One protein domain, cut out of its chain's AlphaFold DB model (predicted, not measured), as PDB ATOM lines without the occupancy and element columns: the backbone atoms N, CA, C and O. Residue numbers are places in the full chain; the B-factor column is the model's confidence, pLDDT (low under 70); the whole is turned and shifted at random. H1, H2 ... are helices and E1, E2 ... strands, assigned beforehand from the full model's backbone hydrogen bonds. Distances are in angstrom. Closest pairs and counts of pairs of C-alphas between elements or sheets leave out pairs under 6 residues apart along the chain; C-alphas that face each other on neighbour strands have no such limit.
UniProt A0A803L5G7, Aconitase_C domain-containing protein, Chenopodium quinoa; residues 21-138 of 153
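This is residues 21 to 138 of the 153 residues of the protein "Aconitase_C domain-containing protein" of Chenopodium quinoa (UniProt A0A803L5G7). A six-stranded sheet, curled like part of a barrel, folds back on itself, E1 and E2 facing the leaf of E4, E3 and E6 across the hinge strand E5. The helix H2 packs by its residues 56 to 61 on the E1 and E2 leaf, mostly on E2, with H1 beside it, while E6 runs on into E7, which turns off the sheet. The printed part has 118 residues, with named elements in the order H1 E1 H2 E2 H3 E3 E4 E5 E6 E7; the mixed sheet has the order E1 E2 E5 E4 E3 E6, with E1 and E2 parallel and the other neighbours antiparallel. The class is mixed, helices and strands, though under half of the residues are in named elements. The whole is compact, with a radius of gyration of the C-alphas of 13.0 A, and rounded, spanning 36 by 32 by 24 A.

The sheet runs, strand beside strand, from E1, residues 46 to 49, through E2, residues 67 to 71, E5, residues 102 to 106, E4, residues 93 to 96, and E3, residues 85 to 88, to E6, residues 120 to 122. It is twisted, and a folded sheet: E1 and E2 face E4, E3 and E6 with 19 pairs of C-alphas within 11 A. E1 and E2 are parallel at 26 degrees, with N 47 and O 67 at 2.8 A, within hydrogen-bond range. E2 and E5 are antiparallel, with N 106 and O 70 at 2.8 A; the pairing is staggered, E5 pairing with E2 over residues 105 to 106 and with E4 over 102 to 104. In the hairpin of E4 and E5, N 103 and O 94 are 2.8 A apart; in that of E3 and E4, N 88 and O 93 are 2.8 A apart. E3, E4 and E5 form a meander, each strand the antiparallel neighbour of the one before, and E6, antiparallel to E3 with N 87 and O 120 at 2.8 A, completes a Greek key, the first of four strands beside the fourth. H2, residues 54 to 63, only grazes the sheet, the C-alphas of Ser 60 and Ala 68 being its closest to E2 at 6.5 A; E1, H2 and E2 form a strand-helix-strand unit, a helix between two parallel neighbour strands, with a right-handed crossover. H1, residues 35 to 41, touches H2, closest at the C-alphas of Val 36 and Ser 60, 6.3 A, the same way at a shallow tilt of 34 degrees, only just short of steep. H1 is not on the sheet, but only just, with 4 pairs of C-alphas within 10 A. H3, residues 75 to 78, only grazes the sheet. E7, residues 125 to 127, pairs with no named strand and stands at 76 degrees to E6. Every O i to N i+4 pair is within hydrogen-bond range in H1 and H2; H3 is too short for such a pair.

H1 begins at C-alpha 35, (223.893, 145.234, 144.197), and is 10.0 A long; H2 is 14.3 A and H3 5.1 A. E1 measures 9.9 A, E2 12.7 A, E3 9.8 A, E4 9.9 A, E5 13.4 A and E6 6.2 A. E7, 6.4 A, ends at C-alpha 127, (233.860, 157.023, 147.848).

The C-alphas of Arg 31 and Gly 100, the two farthest apart, are 36.3 A from each other. The printed part has no cut. The link from E5 to E6, 13 residues, is long. Residues 129 to 130 pair with residues 136 to 137, antiparallel. The mean pLDDT of the printed part is 71.6, and residues 28 to 36 and 107 to 138 are under 70.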
ATOM      1  N   ILE A  21     230.087 152.811 152.544       84.12
ATOM      2  CA  ILE A  21     230.169 153.465 151.238       84.12
ATOM      3  C   ILE A  21     229.579 154.863 151.347       84.12
ATOM      4  O   ILE A  21     228.459 155.025 151.821       84.12
ATOM      5  N   ILE A  22     230.319 155.861 150.872       84.56
ATOM      6  CA  ILE A  22     229.839 157.229 150.716       84.56
ATOM      7  C   ILE A  22     229.625 157.498 149.229       84.56
ATOM      8  O   ILE A  22     230.547 157.417 148.412       84.56
ATOM      9  N   ALA A  23     228.392 157.828 148.877       81.38
ATOM     10  CA  ALA A  23     227.965 158.063 147.512       81.38
ATOM     11  C   ALA A  23     227.318 159.441 147.347       81.38
ATOM     12  O   ALA A  23     226.938 160.107 148.306       81.38
ATOM     13  N   GLY A  24     227.231 159.883 146.094       78.12
ATOM     14  CA  GLY A  24     226.511 161.099 145.731       78.12
ATOM     15  C   GLY A  24     225.060 160.814 145.349       78.12
ATOM     16  O   GLY A  24     224.462 159.817 145.755       78.12
ATOM     17  N   ASN A  25     224.506 161.691 144.522       73.81
ATOM     18  CA  ASN A  25     223.136 161.579 144.036       73.81
ATOM     19  C   ASN A  25     222.869 160.315 143.193       73.81
ATOM     20  O   ASN A  25     223.671 159.938 142.335       73.81
ATOM     21  N   ASN A  26     221.672 159.742 143.360       70.50
ATOM     22  CA  ASN A  26     221.125 158.648 142.547       70.50
ATOM     23  C   ASN A  26     221.930 157.329 142.637       70.50
ATOM     24  O   ASN A  26     222.203 156.663 141.629       70.50
ATOM     25  N   PHE A  27     222.338 156.957 143.856       74.94
ATOM     26  CA  PHE A  27     223.042 155.703 144.120       74.94
ATOM     27  C   PHE A  27     222.148 154.489 143.838       74.94
ATOM     28  O   PHE A  27     220.964 154.473 144.167       74.94
ATOM     29  N   GLY A  28     222.726 153.457 143.220       64.94
ATOM     30  CA  GLY A  28     221.981 152.257 142.829       64.94
ATOM     31  C   GLY A  28     221.152 152.418 141.551       64.94
ATOM     32  O   GLY A  28     220.382 151.525 141.219       64.94
ATOM     33  N   CYS A  29     221.317 153.518 140.804       54.09
ATOM     34  CA  CYS A  29     220.630 153.721 139.527       54.09
ATOM     35  C   CYS A  29     221.267 152.902 138.388       54.09
ATOM     36  O   CYS A  29     221.960 153.408 137.505       54.09
ATOM     37  N   GLY A  30     221.073 151.597 138.429       53.22
ATOM     38  CA  GLY A  30     221.534 150.616 137.452       53.22
ATOM     39  C   GLY A  30     220.653 149.384 137.604       53.22
ATOM     40  O   GLY A  30     220.184 149.097 138.703       53.22
ATOM     41  N   ARG A  31     220.331 148.699 136.506       47.19
ATOM     42  CA  ARG A  31     219.325 147.621 136.486       47.19
ATOM     43  C   ARG A  31     219.839 146.310 137.095       47.19
ATOM     44  O   ARG A  31     219.757 145.274 136.445       47.19
ATOM     45  N   GLU A  32     220.368 146.319 138.313       48.09
ATOM     46  CA  GLU A  32     221.022 145.132 138.871       48.09
ATOM     47  C   GLU A  32     220.549 144.860 140.300       48.09
ATOM     48  O   GLU A  32     220.992 145.469 141.271       48.09
ATOM     49  N   HIS A  33     219.628 143.897 140.417       46.06
ATOM     50  CA  HIS A  33     219.133 143.350 141.688       46.06
ATOM     51  C   HIS A  33     220.256 142.810 142.593       46.06
ATOM     52  O   HIS A  33     220.057 142.692 143.798       46.06
ATOM     53  N   ALA A  34     221.429 142.503 142.034       52.38
ATOM     54  CA  ALA A  34     222.556 141.917 142.752       52.38
ATOM     55  C   ALA A  34     223.346 142.923 143.609       52.38
ATOM     56  O   ALA A  34     224.207 142.502 144.374       52.38
ATOM     57  N   ALA A  35     223.072 144.231 143.519       65.38
ATOM     58  CA  ALA A  35     223.893 145.234 144.197       65.38
ATOM     59  C   ALA A  35     223.847 145.125 145.734       65.38
ATOM     60  O   ALA A  35     224.880 145.264 146.370       65.38
ATOM     61  N   VAL A  36     222.692 144.849 146.355       69.44
ATOM     62  CA  VAL A  36     222.600 144.768 147.833       69.44
ATOM     63  C   VAL A  36     223.303 143.520 148.370       69.44
ATOM     64  O   VAL A  36     224.057 143.611 149.334       69.44
ATOM     65  N   ASP A  37     223.088 142.370 147.729       70.69
ATOM     66  CA  ASP A  37     223.664 141.091 148.153       70.69
ATOM     67  C   ASP A  37     225.183 141.066 147.930       70.69
ATOM     68  O   ASP A  37     225.934 140.765 148.851       70.69
ATOM     69  N   ALA A  38     225.652 141.531 146.764       71.88
ATOM     70  CA  ALA A  38     227.080 141.630 146.458       71.88
ATOM     71  C   ALA A  38     227.814 142.610 147.384       71.88
ATOM     72  O   ALA A  38     228.917 142.326 147.845       71.88
ATOM     73  N   LEU A  39     227.204 143.760 147.697       76.12
ATOM     74  CA  LEU A  39     227.778 144.702 148.656       76.12
ATOM     75  C   LEU A  39     227.838 144.099 150.064       76.12
ATOM     76  O   LEU A  39     228.835 144.294 150.762       76.12
ATOM     77  N   SER A  40     226.802 143.365 150.472       76.38
ATOM     78  CA  SER A  40     226.749 142.692 151.771       76.38
ATOM     79  C   SER A  40     227.785 141.568 151.865       76.38
ATOM     80  O   SER A  40     228.497 141.489 152.865       76.38
ATOM     81  N   ASP A  41     227.923 140.737 150.829       76.12
ATOM     82  CA  ASP A  41     228.930 139.668 150.759       76.12
ATOM     83  C   ASP A  41     230.356 140.238 150.759       76.12
ATOM     84  O   ASP A  41     231.250 139.736 151.447       76.12
ATOM     85  N   ALA A  42     230.536 141.399 150.118       74.81
ATOM     86  CA  ALA A  42     231.767 142.168 150.207       74.81
ATOM     87  C   ALA A  42     232.045 142.749 151.606       74.81
ATOM     88  O   ALA A  42     233.142 143.244 151.849       74.81
ATOM     89  N   GLY A  43     231.103 142.677 152.548       77.94
ATOM     90  CA  GLY A  43     231.271 143.172 153.916       77.94
ATOM     91  C   GLY A  43     230.829 144.623 154.121       77.94
ATOM     92  O   GLY A  43     231.127 145.214 155.164       77.94
ATOM     93  N   THR A  44     230.100 145.199 153.163       82.00
ATOM     94  CA  THR A  44     229.430 146.493 153.338       82.00
ATOM     95  C   THR A  44     228.313 146.349 154.353       82.00
ATOM     96  O   THR A  44     227.503 145.429 154.279       82.00
ATOM     97  N   ARG A  45     228.239 147.289 155.289       82.12
ATOM     98  CA  ARG A  45     227.189 147.337 156.310       82.12
ATOM     99  C   ARG A  45     226.313 148.564 156.156       82.12
ATOM    100  O   ARG A  45     225.111 148.465 156.367       82.12
ATOM    101  N   ALA A  46     226.886 149.694 155.754       84.69
ATOM    102  CA  ALA A  46     226.136 150.921 155.534       84.69
ATOM    103  C   ALA A  46     226.523 151.592 154.216       84.69
ATOM    104  O   ALA A  46     227.684 151.596 153.806       84.69
ATOM    105  N   VAL A  47     225.535 152.201 153.581       84.88
ATOM    106  CA  VAL A  47     225.707 153.118 152.463       84.88
ATOM    107  C   VAL A  47     225.113 154.446 152.901       84.88
ATOM    108  O   VAL A  47     224.017 154.485 153.456       84.88
ATOM    109  N   VAL A  48     225.844 155.532 152.679       86.56
ATOM    110  CA  VAL A  48     225.362 156.893 152.897       86.56
ATOM    111  C   VAL A  48     225.433 157.639 151.573       86.56
ATOM    112  O   VAL A  48     226.507 157.751 150.983       86.56
ATOM    113  N   ALA A  49     224.298 158.132 151.090       85.38
ATOM    114  CA  ALA A  49     224.192 158.790 149.791       85.38
ATOM    115  C   ALA A  49     223.338 160.060 149.869       85.38
ATOM    116  O   ALA A  49     222.539 160.215 150.787       85.38
ATOM    117  N   GLU A  50     223.465 160.957 148.890       83.44
ATOM    118  CA  GLU A  50     222.558 162.115 148.778       83.44
ATOM    119  C   GLU A  50     221.135 161.671 148.394       83.44
ATOM    120  O   GLU A  50     220.146 162.254 148.832       83.44
ATOM    121  N   SER A  51     221.011 160.638 147.555       78.75
ATOM    122  CA  SER A  51     219.727 160.045 147.158       78.75
ATOM    123  C   SER A  51     219.934 158.644 146.586       78.75
ATOM    124  O   SER A  51     220.959 158.381 145.950       78.75
ATOM    125  N   TYR A  52     218.930 157.779 146.722       77.81
ATOM    126  CA  TYR A  52     218.918 156.425 146.162       77.81
ATOM    127  C   TYR A  52     217.941 156.285 144.995       77.81
ATOM    128  O   TYR A  52     216.931 156.985 144.926       77.81
ATOM    129  N   ASP A  53     218.202 155.324 144.111       76.31
ATOM    130  CA  ASP A  53     217.176 154.824 143.199       76.31
ATOM    131  C   ASP A  53     216.117 154.029 143.986       76.31
ATOM    132  O   ASP A  53     216.438 153.268 144.909       76.31
ATOM    133  N   GLY A  54     214.843 154.179 143.611       73.12
ATOM    134  CA  GLY A  54     213.723 153.534 144.300       73.12
ATOM    135  C   GLY A  54     213.823 152.004 144.348       73.12
ATOM    136  O   GLY A  54     213.320 151.390 145.290       73.12
ATOM    137  N   VAL A  55     214.508 151.376 143.383       74.69
ATOM    138  CA  VAL A  55     214.754 149.926 143.380       74.69
ATOM    139  C   VAL A  55     215.764 149.538 144.459       74.69
ATOM    140  O   VAL A  55     215.524 148.592 145.209       74.69
ATOM    141  N   PHE A  56     216.875 150.269 144.575       75.06
ATOM    142  CA  PHE A  56     217.897 149.987 145.585       75.06
ATOM    143  C   PHE A  56     217.337 150.164 146.997       75.06
ATOM    144  O   PHE A  56     217.470 149.264 147.825       75.06
ATOM    145  N   LEU A  57     216.642 151.278 147.249       74.50
ATOM    146  CA  LEU A  57     216.063 151.566 148.561       74.50
ATOM    147  C   LEU A  57     215.064 150.481 148.990       74.50
ATOM    148  O   LEU A  57     215.113 149.997 150.121       74.50
ATOM    149  N   LYS A  58     214.207 150.036 148.063       74.31
ATOM    150  CA  LYS A  58     213.256 148.947 148.315       74.31
ATOM    151  C   LYS A  58     213.966 147.630 148.640       74.31
ATOM    152  O   LYS A  58     213.571 146.962 149.590       74.31
ATOM    153  N   ASN A  59     215.016 147.274 147.898       73.69
ATOM    154  CA  ASN A  59     215.776 146.042 148.135       73.69
ATOM    155  C   ASN A  59     216.554 146.074 149.456       73.69
ATOM    156  O   ASN A  59     216.555 145.079 150.181       73.69
ATOM    157  N   SER A  60     217.167 147.212 149.795       72.38
ATOM    158  CA  SER A  60     217.856 147.411 151.076       72.38
ATOM    159  C   SER A  60     216.881 147.247 152.242       72.38
ATOM    160  O   SER A  60     217.171 146.531 153.196       72.38
ATOM    161  N   ASN A  61     215.686 147.836 152.118       73.00
ATOM    162  CA  ASN A  61     214.636 147.743 153.128       73.00
ATOM    163  C   ASN A  61     214.048 146.326 153.251       73.00
ATOM    164  O   ASN A  61     213.790 145.864 154.355       73.00
ATOM    165  N   SER A  62     213.847 145.619 152.133       71.50
ATOM    166  CA  SER A  62     213.335 144.242 152.147       71.50
ATOM    167  C   SER A  62     214.348 143.224 152.666       71.50
ATOM    168  O   SER A  62     213.945 142.263 153.313       71.50
ATOM    169  N   SER A  63     215.639 143.410 152.380       70.69
ATOM    170  CA  SER A  63     216.681 142.446 152.763       70.69
ATOM    171  C   SER A  63     217.231 142.707 154.166       70.69
ATOM    172  O   SER A  63     217.668 141.774 154.829       70.69
ATOM    173  N   GLY A  64     217.252 143.967 154.621       72.00
ATOM    174  CA  GLY A  64     217.798 144.352 155.929       72.00
ATOM    175  C   GLY A  64     219.306 144.114 156.088       72.00
ATOM    176  O   GLY A  64     219.826 144.210 157.195       72.00
ATOM    177  N   LEU A  65     220.010 143.792 154.997       73.00
ATOM    178  CA  LEU A  65     221.437 143.461 155.000       73.00
ATOM    179  C   LEU A  65     222.332 144.707 155.067       73.00
ATOM    180  O   LEU A  65     223.424 144.661 155.632       73.00
ATOM    181  N   ILE A  66     221.863 145.820 154.496       78.75
ATOM    182  CA  ILE A  66     222.602 147.079 154.385       78.75
ATOM    183  C   ILE A  66     221.734 148.230 154.889       78.75
ATOM    184  O   ILE A  66     220.565 148.363 154.513       78.75
ATOM    185  N   PHE A  67     222.344 149.100 155.689       81.31
ATOM    186  CA  PHE A  67     221.753 150.365 156.110       81.31
ATOM    187  C   PHE A  67     221.904 151.400 154.996       81.31
ATOM    188  O   PHE A  67     223.000 151.904 154.764       81.31
ATOM    189  N   ALA A  68     220.811 151.711 154.299       82.44
ATOM    190  CA  ALA A  68     220.762 152.802 153.331       82.44
ATOM    191  C   ALA A  68     220.370 154.096 154.051       82.44
ATOM    192  O   ALA A  68     219.233 154.245 154.493       82.44
ATOM    193  N   LEU A  69     221.318 155.016 154.190       85.56
ATOM    194  CA  LEU A  69     221.135 156.289 154.883       85.56
ATOM    195  C   LEU A  69     221.252 157.440 153.893       85.56
ATOM    196  O   LEU A  69     222.116 157.434 153.014       85.56
ATOM    197  N   GLU A  70     220.378 158.427 154.025       86.19
ATOM    198  CA  GLU A  70     220.371 159.603 153.159       86.19
ATOM    199  C   GLU A  70     221.004 160.792 153.882       86.19
ATOM    200  O   GLU A  70     220.781 160.987 155.074       86.19
ATOM    201  N   SER A  71     221.787 161.604 153.177       85.19
ATOM    202  CA  SER A  71     222.329 162.861 153.701       85.19
ATOM    203  C   SER A  71     221.737 164.057 152.961       85.19
ATOM    204  O   SER A  71     221.506 164.000 151.756       85.19
ATOM    205  N   GLU A  72     221.487 165.151 153.683       80.44
ATOM    206  CA  GLU A  72     221.015 166.415 153.086       80.44
ATOM    207  C   GLU A  72     222.138 167.190 152.409       80.44
ATOM    208  O   GLU A  72     221.895 168.035 151.549       80.44
ATOM    209  N   VAL A  73     223.368 166.921 152.838       82.12
ATOM    210  CA  VAL A  73     224.562 167.606 152.371       82.12
ATOM    211  C   VAL A  73     225.389 166.671 151.509       82.12
ATOM    212  O   VAL A  73     225.343 165.445 151.629       82.12
ATOM    213  N   ARG A  74     226.198 167.271 150.643       78.56
ATOM    214  CA  ARG A  74     227.060 166.548 149.717       78.56
ATOM    215  C   ARG A  74     228.307 166.004 150.419       78.56
ATOM    216  O   ARG A  74     229.428 166.424 150.154       78.56
ATOM    217  N   ILE A  75     228.108 165.015 151.288       79.81
ATOM    218  CA  ILE A  75     229.177 164.323 152.026       79.81
ATOM    219  C   ILE A  75     230.205 163.664 151.103       79.81
ATOM    220  O   ILE A  75     231.352 163.462 151.487       79.81
ATOM    221  N   CYS A  76     229.831 163.356 149.857       75.94
ATOM    222  CA  CYS A  76     230.755 162.772 148.898       75.94
ATOM    223  C   CYS A  76     231.901 163.715 148.507       75.94
ATOM    224  O   CYS A  76     232.873 163.228 147.947       75.94
ATOM    225  N   ASP A  77     231.828 165.025 148.749       78.50
ATOM    226  CA  ASP A  77     232.967 165.931 148.521       78.50
ATOM    227  C   ASP A  77     233.905 166.014 149.736       78.50
ATOM    228  O   ASP A  77     235.099 166.268 149.601       78.50
ATOM    229  N   GLU A  78     233.369 165.711 150.917       81.56
ATOM    230  CA  GLU A  78     234.062 165.841 152.198       81.56
ATOM    231  C   GLU A  78     234.800 164.558 152.613       81.56
ATOM    232  O   GLU A  78     235.775 164.610 153.361       81.56
ATOM    233  N   PHE A  79     234.355 163.400 152.116       82.06
ATOM    234  CA  PHE A  79     234.983 162.104 152.370       82.06
ATOM    235  C   PHE A  79     235.883 161.654 151.218       82.06
ATOM    236  O   PHE A  79     235.527 161.729 150.038       82.06
ATOM    237  N   LYS A  80     237.032 161.082 151.572       80.44
ATOM    238  CA  LYS A  80     237.975 160.429 150.667       80.44
ATOM    239  C   LYS A  80     238.004 158.931 150.943       80.44
ATOM    240  O   LYS A  80     237.768 158.460 152.054       80.44
ATOM    241  N   THR A  81     238.304 158.156 149.905       80.50
ATOM    242  CA  THR A  81     238.486 156.712 150.071       80.50
ATOM    243  C   THR A  81     239.648 156.445 151.027       80.50
ATOM    244  O   THR A  81     240.745 156.959 150.814       80.50
ATOM    245  N   GLY A  82     239.402 155.636 152.056       79.75
ATOM    246  CA  GLY A  82     240.350 155.367 153.140       79.75
ATOM    247  C   GLY A  82     240.132 156.202 154.405       79.75
ATOM    248  O   GLY A  82     240.803 155.935 155.396       79.75
ATOM    249  N   ASP A  83     239.195 157.159 154.408       83.94
ATOM    250  CA  ASP A  83     238.804 157.852 155.638       83.94
ATOM    251  C   ASP A  83     238.134 156.908 156.636       83.94
ATOM    252  O   ASP A  83     237.439 155.966 156.257       83.94
ATOM    253  N   VAL A  84     238.305 157.187 157.925       85.81
ATOM    254  CA  VAL A  84     237.648 156.432 158.993       85.81
ATOM    255  C   VAL A  84     236.339 157.130 159.329       85.81
ATOM    256  O   VAL A  84     236.319 158.326 159.625       85.81
ATOM    257  N   ALA A  85     235.238 156.384 159.302       87.44
ATOM    258  CA  ALA A  85     233.926 156.924 159.615       87.44
ATOM    259  C   ALA A  85     233.154 156.032 160.576       87.44
ATOM    260  O   ALA A  85     233.241 154.802 160.536       87.44
ATOM    261  N   THR A  86     232.351 156.684 161.405       87.44
ATOM    262  CA  THR A  86     231.397 156.027 162.290       87.44
ATOM    263  C   THR A  86     230.001 156.447 161.884       87.44
ATOM    264  O   THR A  86     229.706 157.638 161.832       87.44
ATOM    265  N   VAL A  87     229.145 155.472 161.611       86.00
ATOM    266  CA  VAL A  87     227.720 155.676 161.375       86.00
ATOM    267  C   VAL A  87     226.970 155.227 162.619       86.00
ATOM    268  O   VAL A  87     227.040 154.065 163.023       86.00
ATOM    269  N   ASP A  88     226.261 156.164 163.224       85.38
ATOM    270  CA  ASP A  88     225.322 155.927 164.305       85.38
ATOM    271  C   ASP A  88     223.915 155.905 163.705       85.38
ATOM    272  O   ASP A  88     223.397 156.935 163.268       85.38
ATOM    273  N   VAL A  89     223.340 154.708 163.572       79.06
ATOM    274  CA  VAL A  89     222.035 154.519 162.922       79.06
ATOM    275  C   VAL A  89     220.902 155.022 163.822       79.06
ATOM    276  O   VAL A  89     219.930 155.567 163.308       79.06
ATOM    277  N   GLU A  90     221.052 154.905 165.148       77.88
ATOM    278  CA  GLU A  90     220.059 155.361 166.130       77.88
ATOM    279  C   GLU A  90     220.005 156.890 166.184       77.88
ATOM    280  O   GLU A  90     218.952 157.494 165.977       77.88
ATOM    281  N   GLU A  91     221.163 157.530 166.357       81.69
ATOM    282  CA  GLU A  91     221.249 158.995 166.392       81.69
ATOM    283  C   GLU A  91     221.145 159.618 164.985       81.69
ATOM    284  O   GLU A  91     220.931 160.825 164.835       81.69
ATOM    285  N   ARG A  92     221.258 158.792 163.935       83.19
ATOM    286  CA  ARG A  92     221.308 159.184 162.516       83.19
ATOM    287  C   ARG A  92     222.445 160.162 162.246       83.19
ATOM    288  O   ARG A  92     222.266 161.192 161.598       83.19
ATOM    289  N   VAL A  93     223.625 159.826 162.749       87.81
ATOM    290  CA  VAL A  93     224.814 160.670 162.667       87.81
ATOM    291  C   VAL A  93     225.933 159.928 161.949       87.81
ATOM    292  O   VAL A  93     226.261 158.793 162.277       87.81
ATOM    293  N   LEU A  94     226.562 160.595 160.986       88.56
ATOM    294  CA  LEU A  94     227.809 160.161 160.369       88.56
ATOM    295  C   LEU A  94     228.947 161.025 160.912       88.56
ATOM    296  O   LEU A  94     228.949 162.238 160.739       88.56
ATOM    297  N   VAL A  95     229.939 160.405 161.539       89.81
ATOM    298  CA  VAL A  95     231.135 161.085 162.045       89.81
ATOM    299  C   VAL A  95     232.320 160.708 161.176       89.81
ATOM    300  O   VAL A  95     232.692 159.535 161.118       89.81
ATOM    301  N   ASN A  96     232.943 161.695 160.540       89.50
ATOM    302  CA  ASN A  96     234.257 161.528 159.942       89.50
ATOM    303  C   ASN A  96     235.306 161.603 161.058       89.50
ATOM    304  O   ASN A  96     235.552 162.669 161.616       89.50
ATOM    305  N   GLN A  97     235.919 160.475 161.405       86.56
ATOM    306  CA  GLN A  97     236.946 160.417 162.448       86.56
ATOM    307  C   GLN A  97     238.281 161.003 161.971       86.56
ATOM    308  O   GLN A  97     239.082 161.434 162.796       86.56
ATOM    309  N   THR A  98     238.526 161.053 160.656       85.50
ATOM    310  CA  THR A  98     239.740 161.660 160.098       85.50
ATOM    311  C   THR A  98     239.705 163.184 160.193       85.50
ATOM    312  O   THR A  98     240.705 163.802 160.549       85.50
ATOM    313  N   THR A  99     238.569 163.804 159.859       86.38
ATOM    314  CA  THR A  99     238.422 165.271 159.852       86.38
ATOM    315  C   THR A  99     237.813 165.821 161.140       86.38
ATOM    316  O   THR A  99     237.945 167.010 161.419       86.38
ATOM    317  N   GLY A 100     237.144 164.974 161.928       87.06
ATOM    318  CA  GLY A 100     236.395 165.359 163.126       87.06
ATOM    319  C   GLY A 100     235.021 165.973 162.836       87.06
ATOM    320  O   GLY A 100     234.372 166.461 163.761       87.06
ATOM    321  N   ILE A 101     234.571 165.976 161.577       88.19
ATOM    322  CA  ILE A 101     233.293 166.578 161.181       88.19
ATOM    323  C   ILE A 101     232.146 165.593 161.419       88.19
ATOM    324  O   ILE A 101     232.256 164.391 161.159       88.19
ATOM    325  N   VAL A 102     231.027 166.125 161.902       90.06
ATOM    326  CA  VAL A 102     229.805 165.383 162.202       90.06
ATOM    327  C   VAL A 102     228.702 165.821 161.241       90.06
ATOM    328  O   VAL A 102     228.441 167.012 161.097       90.06
ATOM    329  N   TYR A 103     228.039 164.854 160.612       89.31
ATOM    330  CA  TYR A 103     226.964 165.061 159.648       89.31
ATOM    331  C   TYR A 103     225.670 164.438 160.157       89.31
ATOM    332  O   TYR A 103     225.638 163.262 160.521       89.31
ATOM    333  N   GLN A 104     224.589 165.214 160.126       88.94
ATOM    334  CA  GLN A 104     223.250 164.708 160.399       88.94
ATOM    335  C   GLN A 104     222.686 164.030 159.143       88.94
ATOM    336  O   GLN A 104     222.751 164.578 158.039       88.94
ATOM    337  N   LEU A 105     222.140 162.830 159.313       87.25
ATOM    338  CA  LEU A 105     221.507 162.045 158.257       87.25
ATOM    339  C   LEU A 105     219.982 162.178 158.332       87.25
ATOM    340  O   LEU A 105     219.408 162.403 159.402       87.25
ATOM    341  N   LYS A 106     219.318 162.022 157.185       83.19
ATOM    342  CA  LYS A 106     217.859 162.004 157.087       83.19
ATOM    343  C   LYS A 106     217.280 160.739 157.699       83.19
ATOM    344  O   LYS A 106     217.875 159.662 157.670       83.19
ATOM    345  N   ALA A 107     216.051 160.882 158.184       66.00
ATOM    346  CA  ALA A 107     215.204 159.747 158.504       66.00
ATOM    347  C   ALA A 107     214.891 158.975 157.214       66.00
ATOM    348  O   ALA A 107     214.211 159.497 156.330       66.00
ATOM    349  N   VAL A 108     215.385 157.745 157.109       62.25
ATOM    350  CA  VAL A 108     214.965 156.815 156.059       62.25
ATOM    351  C   VAL A 108     213.716 156.066 156.530       62.25
ATOM    352  O   VAL A 108     213.566 155.774 157.714       62.25
ATOM    353  N   ALA A 109     212.810 155.728 155.611       51.66
ATOM    354  CA  ALA A 109     211.525 155.080 155.905       51.66
ATOM    355  C   ALA A 109     211.618 153.684 156.577       51.66
ATOM    356  O   ALA A 109     210.590 153.098 156.910       51.66
ATOM    357  N   ALA A 110     212.827 153.156 156.794       52.41
ATOM    358  CA  ALA A 110     213.108 151.876 157.451       52.41
ATOM    359  C   ALA A 110     213.151 151.954 158.998       52.41
ATOM    360  O   ALA A 110     213.665 151.050 159.653       52.41
ATOM    361  N   ASP A 111     212.605 153.020 159.590       50.78
ATOM    362  CA  ASP A 111     212.631 153.323 161.033       50.78
ATOM    363  C   ASP A 111     212.008 152.219 161.925       50.78
ATOM    364  O   ASP A 111     212.341 152.088 163.097       50.78
ATOM    365  N   ALA A 112     211.140 151.359 161.375       49.34
ATOM    366  CA  ALA A 112     210.335 150.424 162.168       49.34
ATOM    367  C   ALA A 112     210.985 149.051 162.465       49.34
ATOM    368  O   ALA A 112     210.454 148.306 163.286       49.34
ATOM    369  N   GLY A 113     212.089 148.679 161.802       49.12
ATOM    370  CA  GLY A 113     212.644 147.312 161.866       49.12
ATOM    371  C   GLY A 113     214.036 147.170 162.488       49.12
ATOM    372  O   GLY A 113     214.490 146.046 162.697       49.12
ATOM    373  N   TRP A 114     214.728 148.279 162.758       55.22
ATOM    374  CA  TRP A 114     216.157 148.290 163.112       55.22
ATOM    375  C   TRP A 114     216.450 148.778 164.536       55.22
ATOM    376  O   TRP A 114     217.612 148.939 164.909       55.22
ATOM    377  N   ALA A 115     215.407 148.983 165.345       44.78
ATOM    378  CA  ALA A 115     215.537 149.359 166.747       44.78
ATOM    379  C   ALA A 115     216.406 148.333 167.503       44.78
ATOM    380  O   ALA A 115     216.030 147.167 167.637       44.78
ATOM    381  N   GLY A 116     217.578 148.769 167.974       49.53
ATOM    382  CA  GLY A 116     218.529 147.953 168.739       49.53
ATOM    383  C   GLY A 116     219.758 147.446 167.972       49.53
ATOM    384  O   GLY A 116     220.593 146.769 168.575       49.53
ATOM    385  N   LEU A 117     219.915 147.764 166.678       51.78
ATOM    386  CA  LEU A 117     221.119 147.426 165.908       51.78
ATOM    387  C   LEU A 117     222.025 148.643 165.649       51.78
ATOM    388  O   LEU A 117     221.859 149.385 164.691       51.78
ATOM    389  N   ALA A 118     223.079 148.683 166.464       58.06
ATOM    390  CA  ALA A 118     224.476 148.902 166.089       58.06
ATOM    391  C   ALA A 118     224.917 150.286 165.567       58.06
ATOM    392  O   ALA A 118     224.757 150.641 164.401       58.06
ATOM    393  N   ARG A 119     225.727 150.951 166.399       62.94
ATOM    394  CA  ARG A 119     226.843 151.800 165.954       62.94
ATOM    395  C   ARG A 119     227.761 151.013 165.023       62.94
ATOM    396  O   ARG A 119     228.385 150.035 165.439       62.94
ATOM    397  N   ILE A 120     227.887 151.466 163.783       69.06
ATOM    398  CA  ILE A 120     228.810 150.911 162.797       69.06
ATOM    399  C   ILE A 120     230.046 151.804 162.782       69.06
ATOM    400  O   ILE A 120     230.090 152.831 162.110       69.06
ATOM    401  N   ALA A 121     231.068 151.420 163.543       62.38
ATOM    402  CA  ALA A 121     232.402 151.991 163.401       62.38
ATOM    403  C   ALA A 121     233.130 151.242 162.279       62.38
ATOM    404  O   ALA A 121     233.165 150.012 162.288       62.38
ATOM    405  N   SER A 122     233.680 151.948 161.291       64.44
ATOM    406  CA  SER A 122     234.428 151.318 160.196       64.44
ATOM    407  C   SER A 122     235.796 151.939 160.001       64.44
ATOM    408  O   SER A 122     235.975 153.144 160.127       64.44
ATOM    409  N   ILE A 123     236.754 151.084 159.639       59.00
ATOM    410  CA  ILE A 123     238.167 151.422 159.407       59.00
ATOM    411  C   ILE A 123     238.395 151.998 157.996       59.00
ATOM    412  O   ILE A 123     239.511 152.352 157.630       59.00
ATOM    413  N   GLY A 124     237.340 152.146 157.196       63.00
ATOM    414  CA  GLY A 124     237.479 152.691 155.860       63.00
ATOM    415  C   GLY A 124     236.148 153.025 155.211       63.00
ATOM    416  O   GLY A 124     235.224 152.208 155.175       63.00
ATOM    417  N   VAL A 125     236.108 154.220 154.643       63.12
ATOM    418  CA  VAL A 125     235.093 154.718 153.730       63.12
ATOM    419  C   VAL A 125     235.536 154.457 152.306       63.12
ATOM    420  O   VAL A 125     236.681 154.727 151.940       63.12
ATOM    421  N   PHE A 126     234.603 153.998 151.481       65.81
ATOM    422  CA  PHE A 126     234.775 154.003 150.041       65.81
ATOM    423  C   PHE A 126     233.923 155.092 149.389       65.81
ATOM    424  O   PHE A 126     232.704 155.106 149.552       65.81
ATOM    425  N   ARG A 127     234.552 155.989 148.622       65.25
ATOM    426  CA  ARG A 127     233.860 157.023 147.848       65.25
ATOM    427  C   ARG A 127     233.599 156.527 146.421       65.25
ATOM    428  O   ARG A 127     234.535 156.468 145.626       65.25
ATOM    429  N   GLY A 128     232.348 156.222 146.066       62.22
ATOM    430  CA  GLY A 128     231.975 155.895 144.679       62.22
ATOM    431  C   GLY A 128     230.792 154.936 144.514       62.22
ATOM    432  O   GLY A 128     230.138 154.557 145.481       62.22
ATOM    433  N   TRP A 129     230.508 154.555 143.263       58.66
ATOM    434  CA  TRP A 129     229.549 153.504 142.909       58.66
ATOM    435  C   TRP A 129     230.293 152.197 142.634       58.66
ATOM    436  O   TRP A 129     231.287 152.221 141.908       58.66
ATOM    437  N   ALA A 130     229.812 151.086 143.194       51.19
ATOM    438  CA  ALA A 130     230.294 149.743 142.896       51.19
ATOM    439  C   ALA A 130     229.224 148.992 142.096       51.19
ATOM    440  O   ALA A 130     228.077 148.884 142.533       51.19
ATOM    441  N   ASP A 131     229.609 148.508 140.920       51.50
ATOM    442  CA  ASP A 131     228.841 147.526 140.161       51.50
ATOM    443  C   ASP A 131     228.874 146.142 140.844       51.50
ATOM    444  O   ASP A 131     229.772 145.871 141.646       51.50
ATOM    445  N   ALA A 132     227.960 145.237 140.473       37.34
ATOM    446  CA  ALA A 132     227.950 143.841 140.917       37.34
ATOM    447  C   ALA A 132     229.294 143.114 140.679       37.34
ATOM    448  O   ALA A 132     229.627 142.185 141.411       37.34
ATOM    449  N   GLY A 133     230.099 143.553 139.703       41.09
ATOM    450  CA  GLY A 133     231.461 143.061 139.464       41.09
ATOM    451  C   GLY A 133     232.584 143.798 140.210       41.09
ATOM    452  O   GLY A 133     233.745 143.660 139.823       41.09
ATOM    453  N   GLY A 134     232.282 144.647 141.196       43.22
ATOM    454  CA  GLY A 134     233.278 145.416 141.958       43.22
ATOM    455  C   GLY A 134     233.966 146.542 141.170       43.22
ATOM    456  O   GLY A 134     234.960 147.109 141.633       43.22
ATOM    457  N   ARG A 135     233.463 146.876 139.971       41.12
ATOM    458  CA  ARG A 135     233.983 147.969 139.133       41.12
ATOM    459  C   ARG A 135     233.400 149.309 139.558       41.12
ATOM    460  O   ARG A 135     232.247 149.400 139.969       41.12
ATOM    461  N   LEU A 136     234.223 150.344 139.430       51.75
ATOM    462  CA  LEU A 136     233.975 151.652 140.016       51.75
ATOM    463  C   LEU A 136     233.597 152.700 138.985       51.75
ATOM    464  O   LEU A 136     234.217 152.782 137.925       51.75
ATOM    465  N   GLY A 137     232.636 153.549 139.341       45.06
ATOM    466  CA  GLY A 137     232.339 154.777 138.610       45.06
ATOM    467  C   GLY A 137     231.834 155.882 139.536       45.06
ATOM    468  O   GLY A 137     231.165 155.621 140.532       45.06
ATOM    469  N   CYS A 138     232.125 157.138 139.204       35.38
ATOM    470  CA  CYS A 138     231.370 158.272 139.727       35.38
ATOM    471  C   CYS A 138     230.390 158.716 138.638       35.38
ATOM    472  O   CYS A 138     230.782 158.919 137.490       35.38
TER     473      CYS A 138